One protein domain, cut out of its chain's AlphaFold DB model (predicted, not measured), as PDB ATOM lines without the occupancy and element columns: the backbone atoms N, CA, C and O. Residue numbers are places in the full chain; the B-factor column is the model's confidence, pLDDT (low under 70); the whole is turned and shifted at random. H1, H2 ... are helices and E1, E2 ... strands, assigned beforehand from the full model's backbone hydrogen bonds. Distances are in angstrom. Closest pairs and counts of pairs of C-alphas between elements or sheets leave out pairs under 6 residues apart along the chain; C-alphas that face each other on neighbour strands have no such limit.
ATOM      1  N   GLU A  73     188.000 325.648 192.959       94.62
ATOM      2  CA  GLU A  73     187.374 326.523 193.952       94.62
ATOM      3  C   GLU A  73     186.733 327.773 193.327       94.62
ATOM      4  O   GLU A  73     185.715 328.277 193.810       94.62
ATOM      5  N   THR A  74     187.289 328.257 192.216       92.12
ATOM      6  CA  THR A  74     186.779 329.428 191.486       92.12
ATOM      7  C   THR A  74     185.714 329.057 190.453       92.12
ATOM      8  O   THR A  74     184.886 329.895 190.092       92.12
ATOM      9  N   ASN A  75     185.655 327.791 190.041       94.31
ATOM     10  CA  ASN A  75     184.703 327.301 189.050       94.31
ATOM     11  C   ASN A  75     183.257 327.315 189.556       94.31
ATOM     12  O   ASN A  75     182.968 327.291 190.759       94.31
ATOM     13  N   THR A  76     182.309 327.324 188.617       95.12
ATOM     14  CA  THR A  76     180.905 327.072 188.947       95.12
ATOM     15  C   THR A  76     180.717 325.606 189.339       95.12
ATOM     16  O   THR A  76     181.463 324.725 188.912       95.12
ATOM     17  N   LYS A  77     179.670 325.321 190.121       95.12
ATOM     18  CA  LYS A  77     179.334 323.942 190.496       95.12
ATOM     19  C   LYS A  77     179.097 323.052 189.267       95.12
ATOM     20  O   LYS A  77     179.520 321.905 189.261       95.12
ATOM     21  N   LYS A  78     178.446 323.594 188.232       95.50
ATOM     22  CA  LYS A  78     178.199 322.907 186.958       95.50
ATOM     23  C   LYS A  78     179.506 322.584 186.230       95.50
ATOM     24  O   LYS A  78     179.717 321.429 185.898       95.50
ATOM     25  N   HIS A  79     180.411 323.557 186.099       95.69
ATOM     26  CA  HIS A  79     181.711 323.336 185.452       95.69
ATOM     27  C   HIS A  79     182.522 322.239 186.151       95.69
ATOM     28  O   HIS A  79     183.059 321.360 185.496       95.69
ATOM     29  N   ASN A  80     182.545 322.212 187.486       97.00
ATOM     30  CA  ASN A  80     183.229 321.140 188.218       97.00
ATOM     31  C   ASN A  80     182.590 319.752 188.019       97.00
ATOM     32  O   ASN A  80     183.306 318.755 187.990       97.00
ATOM     33  N   VAL A  81     181.264 319.672 187.848       96.69
ATOM     34  CA  VAL A  81     180.584 318.420 187.463       96.69
ATOM     35  C   VAL A  81     180.961 318.009 186.040       96.69
ATOM     36  O   VAL A  81     181.205 316.831 185.789       96.69
ATOM     37  N   ASP A  82     181.055 318.966 185.119       96.19
ATOM     38  CA  ASP A  82     181.502 318.717 183.747       96.19
ATOM     39  C   ASP A  82     182.946 318.184 183.727       96.19
ATOM     40  O   ASP A  82     183.210 317.188 183.054       96.19
ATOM     41  N   LEU A  83     183.845 318.758 184.536       96.06
ATOM     42  CA  LEU A  83     185.216 318.267 184.717       96.06
ATOM     43  C   LEU A  83     185.252 316.851 185.297       96.06
ATOM     44  O   LEU A  83     185.939 315.988 184.760       96.06
ATOM     45  N   LEU A  84     184.494 316.582 186.365       96.69
ATOM     46  CA  LEU A  84     184.407 315.244 186.960       96.69
ATOM     47  C   LEU A  84     184.021 314.197 185.910       96.69
ATOM     48  O   LEU A  84     184.669 313.159 185.813       96.69
ATOM     49  N   ARG A  85     183.025 314.494 185.071       95.50
ATOM     50  CA  ARG A  85     182.622 313.600 183.980       95.50
ATOM     51  C   ARG A  85     183.688 313.445 182.908       95.50
ATOM     52  O   ARG A  85     183.952 312.327 182.478       95.50
ATOM     53  N   MET A  86     184.286 314.553 182.483       94.56
ATOM     54  CA  MET A  86     185.347 314.570 181.478       94.56
ATOM     55  C   MET A  86     186.531 313.686 181.889       94.56
ATOM     56  O   MET A  86     187.049 312.939 181.065       94.56
ATOM     57  N   PHE A  87     186.903 313.710 183.170       95.06
ATOM     58  CA  PHE A  87     187.956 312.866 183.743       95.06
ATOM     59  C   PHE A  87     187.451 311.498 184.247       95.06
ATOM     60  O   PHE A  87     188.159 310.784 184.960       95.06
ATOM     61  N   GLY A  88     186.223 311.105 183.893       95.62
ATOM     62  CA  GLY A  88     185.689 309.763 184.134       95.62
ATOM     63  C   GLY A  88     185.265 309.454 185.575       95.62
ATOM     64  O   GLY A  88     185.056 308.283 185.904       95.62
ATOM     65  N   ALA A  89     185.116 310.461 186.439       96.38
ATOM     66  CA  ALA A  89     184.651 310.266 187.807       96.38
ATOM     67  C   ALA A  89     183.189 309.797 187.816       96.38
ATOM     68  O   ALA A  89     182.300 310.469 187.292       96.38
ATOM     69  N   LYS A  90     182.930 308.652 188.455       96.38
ATOM     70  CA  LYS A  90     181.572 308.104 188.628       96.38
ATOM     71  C   LYS A  90     180.903 308.577 189.914       96.38
ATOM     72  O   LYS A  90     179.683 308.666 189.982       96.38
ATOM     73  N   SER A  91     181.695 308.877 190.938       96.00
ATOM     74  CA  SER A  91     181.210 309.360 192.225       96.00
ATOM     75  C   SER A  91     182.224 310.292 192.882       96.00
ATOM     76  O   SER A  91     183.409 310.278 192.542       96.00
ATOM     77  N   ILE A  92     181.750 311.096 193.830       96.06
ATOM     78  CA  ILE A  92     182.572 311.952 194.684       96.06
ATOM     79  C   ILE A  92     182.373 311.608 196.153       96.06
ATOM     80  O   ILE A  92     181.265 311.285 196.581       96.06
ATOM     81  N   ARG A  93     183.450 311.740 196.930       94.69
ATOM     82  CA  ARG A  93     183.427 311.588 198.385       94.69
ATOM     83  C   ARG A  93     183.374 312.963 199.027       94.69
ATOM     84  O   ARG A  93     184.124 313.855 198.645       94.69
ATOM     85  N   VAL A  94     182.479 313.134 199.987       94.31
ATOM     86  CA  VAL A  94     182.274 314.397 200.696       94.31
ATOM     87  C   VAL A  94     182.259 314.114 202.186       94.31
ATOM     88  O   VAL A  94     181.484 313.288 202.659       94.31
ATOM     89  N   ARG A  95     183.109 314.813 202.936       91.81
ATOM     90  CA  ARG A  95     183.229 314.662 204.387       91.81
ATOM     91  C   ARG A  95     182.516 315.808 205.092       91.81
ATOM     92  O   ARG A  95     182.881 316.965 204.897       91.81
ATOM     93  N   ARG A  96     181.517 315.495 205.918       91.25
ATOM     94  CA  ARG A  96     180.741 316.472 206.700       91.25
ATOM     95  C   ARG A  96     180.910 316.199 208.183       91.25
ATOM     96  O   ARG A  96     181.038 315.053 208.592       91.25
ATOM     97  N   LYS A  97     180.905 317.251 208.993       89.06
ATOM     98  CA  LYS A  97     180.881 317.114 210.450       89.06
ATOM     99  C   LYS A  97     179.428 317.003 210.906       89.06
ATOM    100  O   LYS A  97     178.670 317.946 210.688       89.06
ATOM    101  N   GLU A  98     179.061 315.899 211.548       85.25
ATOM    102  CA  GLU A  98     177.722 315.697 212.110       85.25
ATOM    103  C   GLU A  98     177.794 315.520 213.630       85.25
ATOM    104  O   GLU A  98     178.357 314.551 214.139       85.25
ATOM    105  N   GLY A  99     177.229 316.491 214.358       78.62
ATOM    106  CA  GLY A  99     177.069 316.450 215.816       78.62
ATOM    107  C   GLY A  99     178.326 316.028 216.593       78.62
ATOM    108  O   GLY A  99     179.444 316.458 216.298       78.62
ATOM    109  N   GLU A 100     178.117 315.181 217.602       77.12
ATOM    110  CA  GLU A 100     179.172 314.530 218.398       77.12
ATOM    111  C   GLU A 100     179.772 313.295 217.701       77.12
ATOM    112  O   GLU A 100     180.814 312.794 218.116       77.12
ATOM    113  N   GLN A 101     179.140 312.820 216.621       62.44
ATOM    114  CA  GLN A 101     179.491 311.594 215.891       62.44
ATOM    115  C   GLN A 101     180.735 311.755 214.999       62.44
ATOM    116  O   GLN A 101     181.226 310.781 214.432       62.44
ATOM    117  N   GLY A 102     181.292 312.966 214.918       84.25
ATOM    118  CA  GLY A 102     182.544 313.244 214.222       84.25
ATOM    119  C   GLY A 102     182.347 313.574 212.743       84.25
ATOM    120  O   GLY A 102     181.388 314.243 212.359       84.25
ATOM    121  N   VAL A 103     183.319 313.193 211.914       89.25
ATOM    122  CA  VAL A 103     183.295 313.432 210.465       89.25
ATOM    123  C   VAL A 103     182.732 312.197 209.767       89.25
ATOM    124  O   VAL A 103     183.322 311.123 209.853       89.25
ATOM    125  N   VAL A 104     181.617 312.361 209.059       90.88
ATOM    126  CA  VAL A 104     180.952 311.323 208.264       90.88
ATOM    127  C   VAL A 104     181.288 311.526 206.787       90.88
ATOM    128  O   VAL A 104     181.282 312.653 206.285       90.88
ATOM    129  N   GLU A 105     181.604 310.439 206.085       92.31
ATOM    130  CA  GLU A 105     181.883 310.444 204.648       92.31
ATOM    131  C   GLU A 105     180.649 309.982 203.864       92.31
ATOM    132  O   GLU A 105     180.093 308.915 204.120       92.31
ATOM    133  N   TYR A 106     180.238 310.786 202.889       92.88
ATOM    134  CA  TYR A 106     179.134 310.520 201.973       92.88
ATOM    135  C   TYR A 106     179.691 310.288 200.576       92.88
ATOM    136  O   TYR A 106     180.607 310.991 200.146       92.88
ATOM    137  N   ASN A 107     179.104 309.342 199.845       95.19
ATOM    138  CA  ASN A 107     179.409 309.123 198.438       95.19
ATOM    139  C   ASN A 107     178.223 309.580 197.588       95.19
ATOM    140  O   ASN A 107     177.103 309.117 197.793       95.19
ATOM    141  N   PHE A 108     178.471 310.473 196.635       95.06
ATOM    142  CA  PHE A 108     177.455 310.975 195.716       95.06
ATOM    143  C   PHE A 108     177.806 310.574 194.287       95.06
ATOM    144  O   PHE A 108     178.930 310.801 193.842       95.06
ATOM    145  N   GLU A 109     176.851 310.009 193.556       95.69
ATOM    146  CA  GLU A 109     177.030 309.688 192.138       95.69
ATOM    147  C   GLU A 109     177.108 310.967 191.305       95.69
ATOM    148  O   GLU A 109     176.288 311.874 191.456       95.69
ATOM    149  N   VAL A 110     178.109 311.049 190.429       95.81
ATOM    150  CA  VAL A 110     178.270 312.192 189.531       95.81
ATOM    151  C   VAL A 110     177.114 312.176 188.526       95.81
ATOM    152  O   VAL A 110     176.949 311.177 187.822       95.81
ATOM    153  N   PRO A 111     176.321 313.261 188.420       94.38
ATOM    154  CA  PRO A 111     175.258 313.357 187.425       94.38
ATOM    155  C   PRO A 111     175.814 313.114 186.025       94.38
ATOM    156  O   PRO A 111     176.783 313.765 185.654       94.38
ATOM    157  N   THR A 112     175.228 312.195 185.256       92.06
ATOM    158  CA  THR A 112     175.764 311.743 183.958       92.06
ATOM    159  C   THR A 112     175.427 312.695 182.806       92.06
ATOM    160  O   THR A 112     176.235 312.881 181.891       92.06
ATOM    161  N   GLU A 113     174.262 313.339 182.866       91.25
ATOM    162  CA  GLU A 113     173.715 314.152 181.778       91.25
ATOM    163  C   GLU A 113     174.516 315.449 181.528       91.25
ATOM    164  O   GLU A 113     174.801 316.191 182.478       91.25
ATOM    165  N   PRO A 114     174.861 315.780 180.264       86.62
ATOM    166  CA  PRO A 114     175.477 317.047 179.868       86.62
ATOM    167  C   PRO A 114     174.829 318.287 180.469       86.62
ATOM    168  O   PRO A 114     173.681 318.627 180.206       86.62
ATOM    169  N   GLY A 115     175.612 318.994 181.281       84.12
ATOM    170  CA  GLY A 115     175.202 320.237 181.905       84.12
ATOM    171  C   GLY A 115     174.229 320.085 183.074       84.12
ATOM    172  O   GLY A 115     173.704 321.105 183.539       84.12
ATOM    173  N   SER A 116     174.004 318.864 183.558       91.19
ATOM    174  CA  SER A 116     173.365 318.620 184.849       91.19
ATOM    175  C   SER A 116     174.318 318.944 186.013       91.19
ATOM    176  O   SER A 116     175.512 319.181 185.835       91.19
ATOM    177  N   SER A 117     173.781 319.040 187.228       94.00
ATOM    178  CA  SER A 117     174.571 319.282 188.438       94.00
ATOM    179  C   SER A 117     173.896 318.636 189.643       94.00
ATOM    180  O   SER A 117     172.703 318.338 189.598       94.00
ATOM    181  N   PHE A 118     174.642 318.440 190.732       93.69
ATOM    182  CA  PHE A 118     174.068 317.933 191.978       93.69
ATOM    183  C   PHE A 118     172.953 318.869 192.485       93.69
ATOM    184  O   PHE A 118     173.049 320.092 192.291       93.69
ATOM    185  N   PRO A 119     171.957 318.355 193.229       91.94
ATOM    186  CA  PRO A 119     170.978 319.193 193.918       91.94
ATOM    187  C   PRO A 119     171.649 320.215 194.847       91.94
ATOM    188  O   PRO A 119     172.794 320.036 195.281       91.94
ATOM    189  N   ALA A 120     170.957 321.322 195.122       88.44
ATOM    190  CA  ALA A 120     171.455 322.373 196.011       88.44
ATOM    191  C   ALA A 120     171.793 321.804 197.398       88.44
ATOM    192  O   ALA A 120     171.032 321.001 197.922       88.44
ATOM    193  N   GLY A 121     172.917 322.223 197.990       85.62
ATOM    194  CA  GLY A 121     173.464 321.609 199.212       85.62
ATOM    195  C   GLY A 121     172.570 321.684 200.453       85.62
ATOM    196  O   GLY A 121     172.769 320.922 201.385       85.62
ATOM    197  N   ASN A 122     171.579 322.576 200.459       85.75
ATOM    198  CA  ASN A 122     170.575 322.691 201.518       85.75
ATOM    199  C   ASN A 122     169.371 321.750 201.340       85.75
ATOM    200  O   ASN A 122     168.459 321.775 202.161       85.75
ATOM    201  N   ARG A 123     169.323 320.976 200.251       86.88
ATOM    202  CA  ARG A 123     168.295 319.963 200.007       86.88
ATOM    203  C   ARG A 123     168.802 318.596 200.442       86.88
ATOM    204  O   ARG A 123     170.006 318.343 200.453       86.88
ATOM    205  N   GLU A 124     167.868 317.705 200.741       80.00
ATOM    206  CA  GLU A 124     168.170 316.293 200.958       80.00
ATOM    207  C   GLU A 124     168.898 315.710 199.736       80.00
ATOM    208  O   GLU A 124     168.539 315.991 198.589       80.00
ATOM    209  N   GLY A 125     169.995 314.983 199.975       80.88
ATOM    210  CA  GLY A 125     170.873 314.481 198.910       80.88
ATOM    211  C   GLY A 125     171.652 315.565 198.145       80.88
ATOM    212  O   GLY A 125     172.274 315.283 197.122       80.88
ATOM    213  N   GLY A 126     171.620 316.816 198.608       90.06
ATOM    214  CA  GLY A 126     172.310 317.940 197.993       90.06
ATOM    215  C   GLY A 126     173.799 317.999 198.308       90.06
ATOM    216  O   GLY A 126     174.244 317.629 199.394       90.06
ATOM    217  N   VAL A 127     174.567 318.561 197.375       94.94
ATOM    218  CA  VAL A 127     176.009 318.827 197.532       94.94
ATOM    219  C   VAL A 127     176.256 320.318 197.314       94.94
ATOM    220  O   VAL A 127     175.702 320.922 196.396       94.94
ATOM    221  N   SER A 128     177.043 320.975 198.152       94.75
ATOM    222  CA  SER A 128     177.373 322.395 197.994       94.75
ATOM    223  C   SER A 128     178.406 322.620 196.882       94.75
ATOM    224  O   SER A 128     179.090 321.702 196.436       94.75
ATOM    225  N   ARG A 129     178.552 323.868 196.414       95.62
ATOM    226  CA  ARG A 129     179.590 324.223 195.427       95.62
ATOM    227  C   ARG A 129     181.001 323.941 195.954       95.62
ATOM    228  O   ARG A 129     181.823 323.444 195.193       95.62
ATOM    229  N   ALA A 130     181.262 324.259 197.221       95.50
ATOM    230  CA  ALA A 130     182.570 324.074 197.846       95.50
ATOM    231  C   ALA A 130     182.931 322.589 197.990       95.50
ATOM    232  O   ALA A 130     184.063 322.203 197.715       95.50
ATOM    233  N   GLU A 131     181.957 321.748 198.346       96.25
ATOM    234  CA  GLU A 131     182.147 320.294 198.417       96.25
ATOM    235  C   GLU A 131     182.445 319.701 197.039       96.25
ATOM    236  O   GLU A 131     183.398 318.940 196.905       96.25
ATOM    237  N   VAL A 132     181.695 320.101 196.001       96.69
ATOM    238  CA  VAL A 132     181.991 319.666 194.627       96.69
ATOM    239  C   VAL A 132     183.380 320.145 194.204       96.69
ATOM    240  O   VAL A 132     184.138 319.350 193.676       96.69
ATOM    241  N   ALA A 133     183.748 321.403 194.464       97.12
ATOM    242  CA  ALA A 133     185.072 321.927 194.123       97.12
ATOM    243  C   ALA A 133     186.212 321.152 194.800       97.12
ATOM    244  O   ALA A 133     187.170 320.770 194.131       97.12
ATOM    245  N   THR A 134     186.078 320.879 196.100       96.88
ATOM    246  CA  THR A 134     187.061 320.110 196.876       96.88
ATOM    247  C   THR A 134     187.193 318.697 196.317       96.88
ATOM    248  O   THR A 134     188.295 318.264 196.000       96.88
ATOM    249  N   ALA A 135     186.069 318.010 196.094       96.62
ATOM    250  CA  ALA A 135     186.085 316.659 195.550       96.62
ATOM    251  C   ALA A 135     186.614 316.602 194.106       96.62
ATOM    252  O   ALA A 135     187.332 315.671 193.753       96.62
ATOM    253  N   THR A 136     186.312 317.603 193.271       97.00
ATOM    254  CA  THR A 136     186.896 317.742 191.929       97.00
ATOM    255  C   THR A 136     188.408 317.899 192.014       97.00
ATOM    256  O   THR A 136     189.125 317.192 191.311       97.00
ATOM    257  N   ARG A 137     188.908 318.776 192.894       96.12
ATOM    258  CA  ARG A 137     190.348 318.949 193.104       96.12
ATOM    259  C   ARG A 137     191.004 317.652 193.561       96.12
ATOM    260  O   ARG A 137     192.008 317.262 192.982       96.12
ATOM    261  N   GLU A 138     190.452 316.980 194.564       95.75
ATOM    262  CA  GLU A 138     190.992 315.714 195.068       95.75
ATOM    263  C   GLU A 138     191.010 314.634 193.982       95.75
ATOM    264  O   GLU A 138     192.023 313.962 193.794       95.75
ATOM    265  N   TYR A 139     189.922 314.502 193.217       96.38
ATOM    266  CA  TYR A 139     189.843 313.534 192.129       96.38
ATOM    267  C   TYR A 139     190.897 313.806 191.052       96.38
ATOM    268  O   TYR A 139     191.621 312.890 190.658       96.38
ATOM    269  N   ILE A 140     191.020 315.055 190.590       95.31
ATOM    270  CA  ILE A 140     192.021 315.422 189.581       95.31
ATOM    271  C   ILE A 140     193.428 315.257 190.163       95.31
ATOM    272  O   ILE A 140     194.287 314.717 189.487       95.31
ATOM    273  N   HIS A 141     193.671 315.611 191.424       94.12
ATOM    274  CA  HIS A 141     194.977 315.418 192.055       94.12
ATOM    275  C   HIS A 141     195.411 313.945 192.077       94.12
ATOM    276  O   HIS A 141     196.579 313.646 191.849       94.12
ATOM    277  N   LEU A 142     194.477 313.024 192.328       94.56
ATOM    278  CA  LEU A 142     194.766 311.591 192.389       94.56
ATOM    279  C   LEU A 142     194.934 310.940 191.009       94.56
ATOM    280  O   LEU A 142     195.708 309.995 190.887       94.56
ATOM    281  N   ASN A 143     194.203 311.406 189.992       94.94
ATOM    282  CA  ASN A 143     194.128 310.732 188.687       94.94
ATOM    283  C   ASN A 143     194.860 311.477 187.559       94.94
ATOM    284  O   ASN A 143     195.318 310.847 186.610       94.94
ATOM    285  N   HIS A 144     194.963 312.803 187.660       92.19
ATOM    286  CA  HIS A 144     195.501 313.723 186.652       92.19
ATOM    287  C   HIS A 144     196.244 314.914 187.307       92.19
ATOM    288  O   HIS A 144     195.891 316.074 187.057       92.19
ATOM    289  N   PRO A 145     197.224 314.679 188.207       90.19
ATOM    290  CA  PRO A 145     197.866 315.740 188.990       90.19
ATOM    291  C   PRO A 145     198.471 316.856 188.130       90.19
ATOM    292  O   PRO A 145     198.432 318.018 188.531       90.19
ATOM    293  N   GLU A 146     198.959 316.534 186.932       87.38
ATOM    294  CA  GLU A 146     199.519 317.479 185.961       87.38
ATOM    295  C   GLU A 146     198.524 318.552 185.497       87.38
ATOM    296  O   GLU A 146     198.933 319.614 185.031       87.38
ATOM    297  N   ARG A 147     197.217 318.296 185.631       88.88
ATOM    298  CA  ARG A 147     196.147 319.228 185.252       88.88
ATOM    299  C   ARG A 147     195.843 320.269 186.334       88.88
ATOM    300  O   ARG A 147     195.124 321.226 186.065       88.88
TER     301      ARG A 147
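AT A GLANCE: This is residues 73 to 147 of the 185 residues of the protein "DDE_3 domain-containing protein" of Ectocarpus sp. CCAP 1310/34 (UniProt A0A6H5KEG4). Two helices, H1 and H2, lie side by side, and H2 packs on strand E1 of a two-stranded hairpin, E1 and E2, whose turn makes one end of the long axis. A long loop, residues 110 to 128, leads back to H2. The printed part has 75 residues, with H1, E1, E2, H2 in order, an antiparallel sheet E1 - E2 and a mixed class. It is compact, radius of gyration of the C-alphas 12.3 A, and spans 38 by 25 by 22 A.

HOW THE PARTS SIT: H1, residues 77 to 86, touches H2, residues 129 to 143, at a shallow tilt of 22 degrees, the same way; their closest C-alphas, of Lys 77 and Arg 129, are 4.9 A apart. E1, residues 91 to 98, and E2, residues 102 to 109, form an antiparallel hairpin, with N 94 and O 106 within hydrogen-bond range at 2.8 A. The closest C-alphas of E1 and H2, of Ile 92 and Ala 135, are 5.9 A apart. Every O i to N i+4 pair in H1 and H2 is within hydrogen-bond range.

IN THESE COORDINATES: H1 begins at C-alpha 77 (179.334, 323.942, 190.496); H2, 20.9 A long, ends at C-alpha 143 (194.128, 310.732, 188.687).

THE WHOLE: The printed part has no cut; residue 101 is under 70.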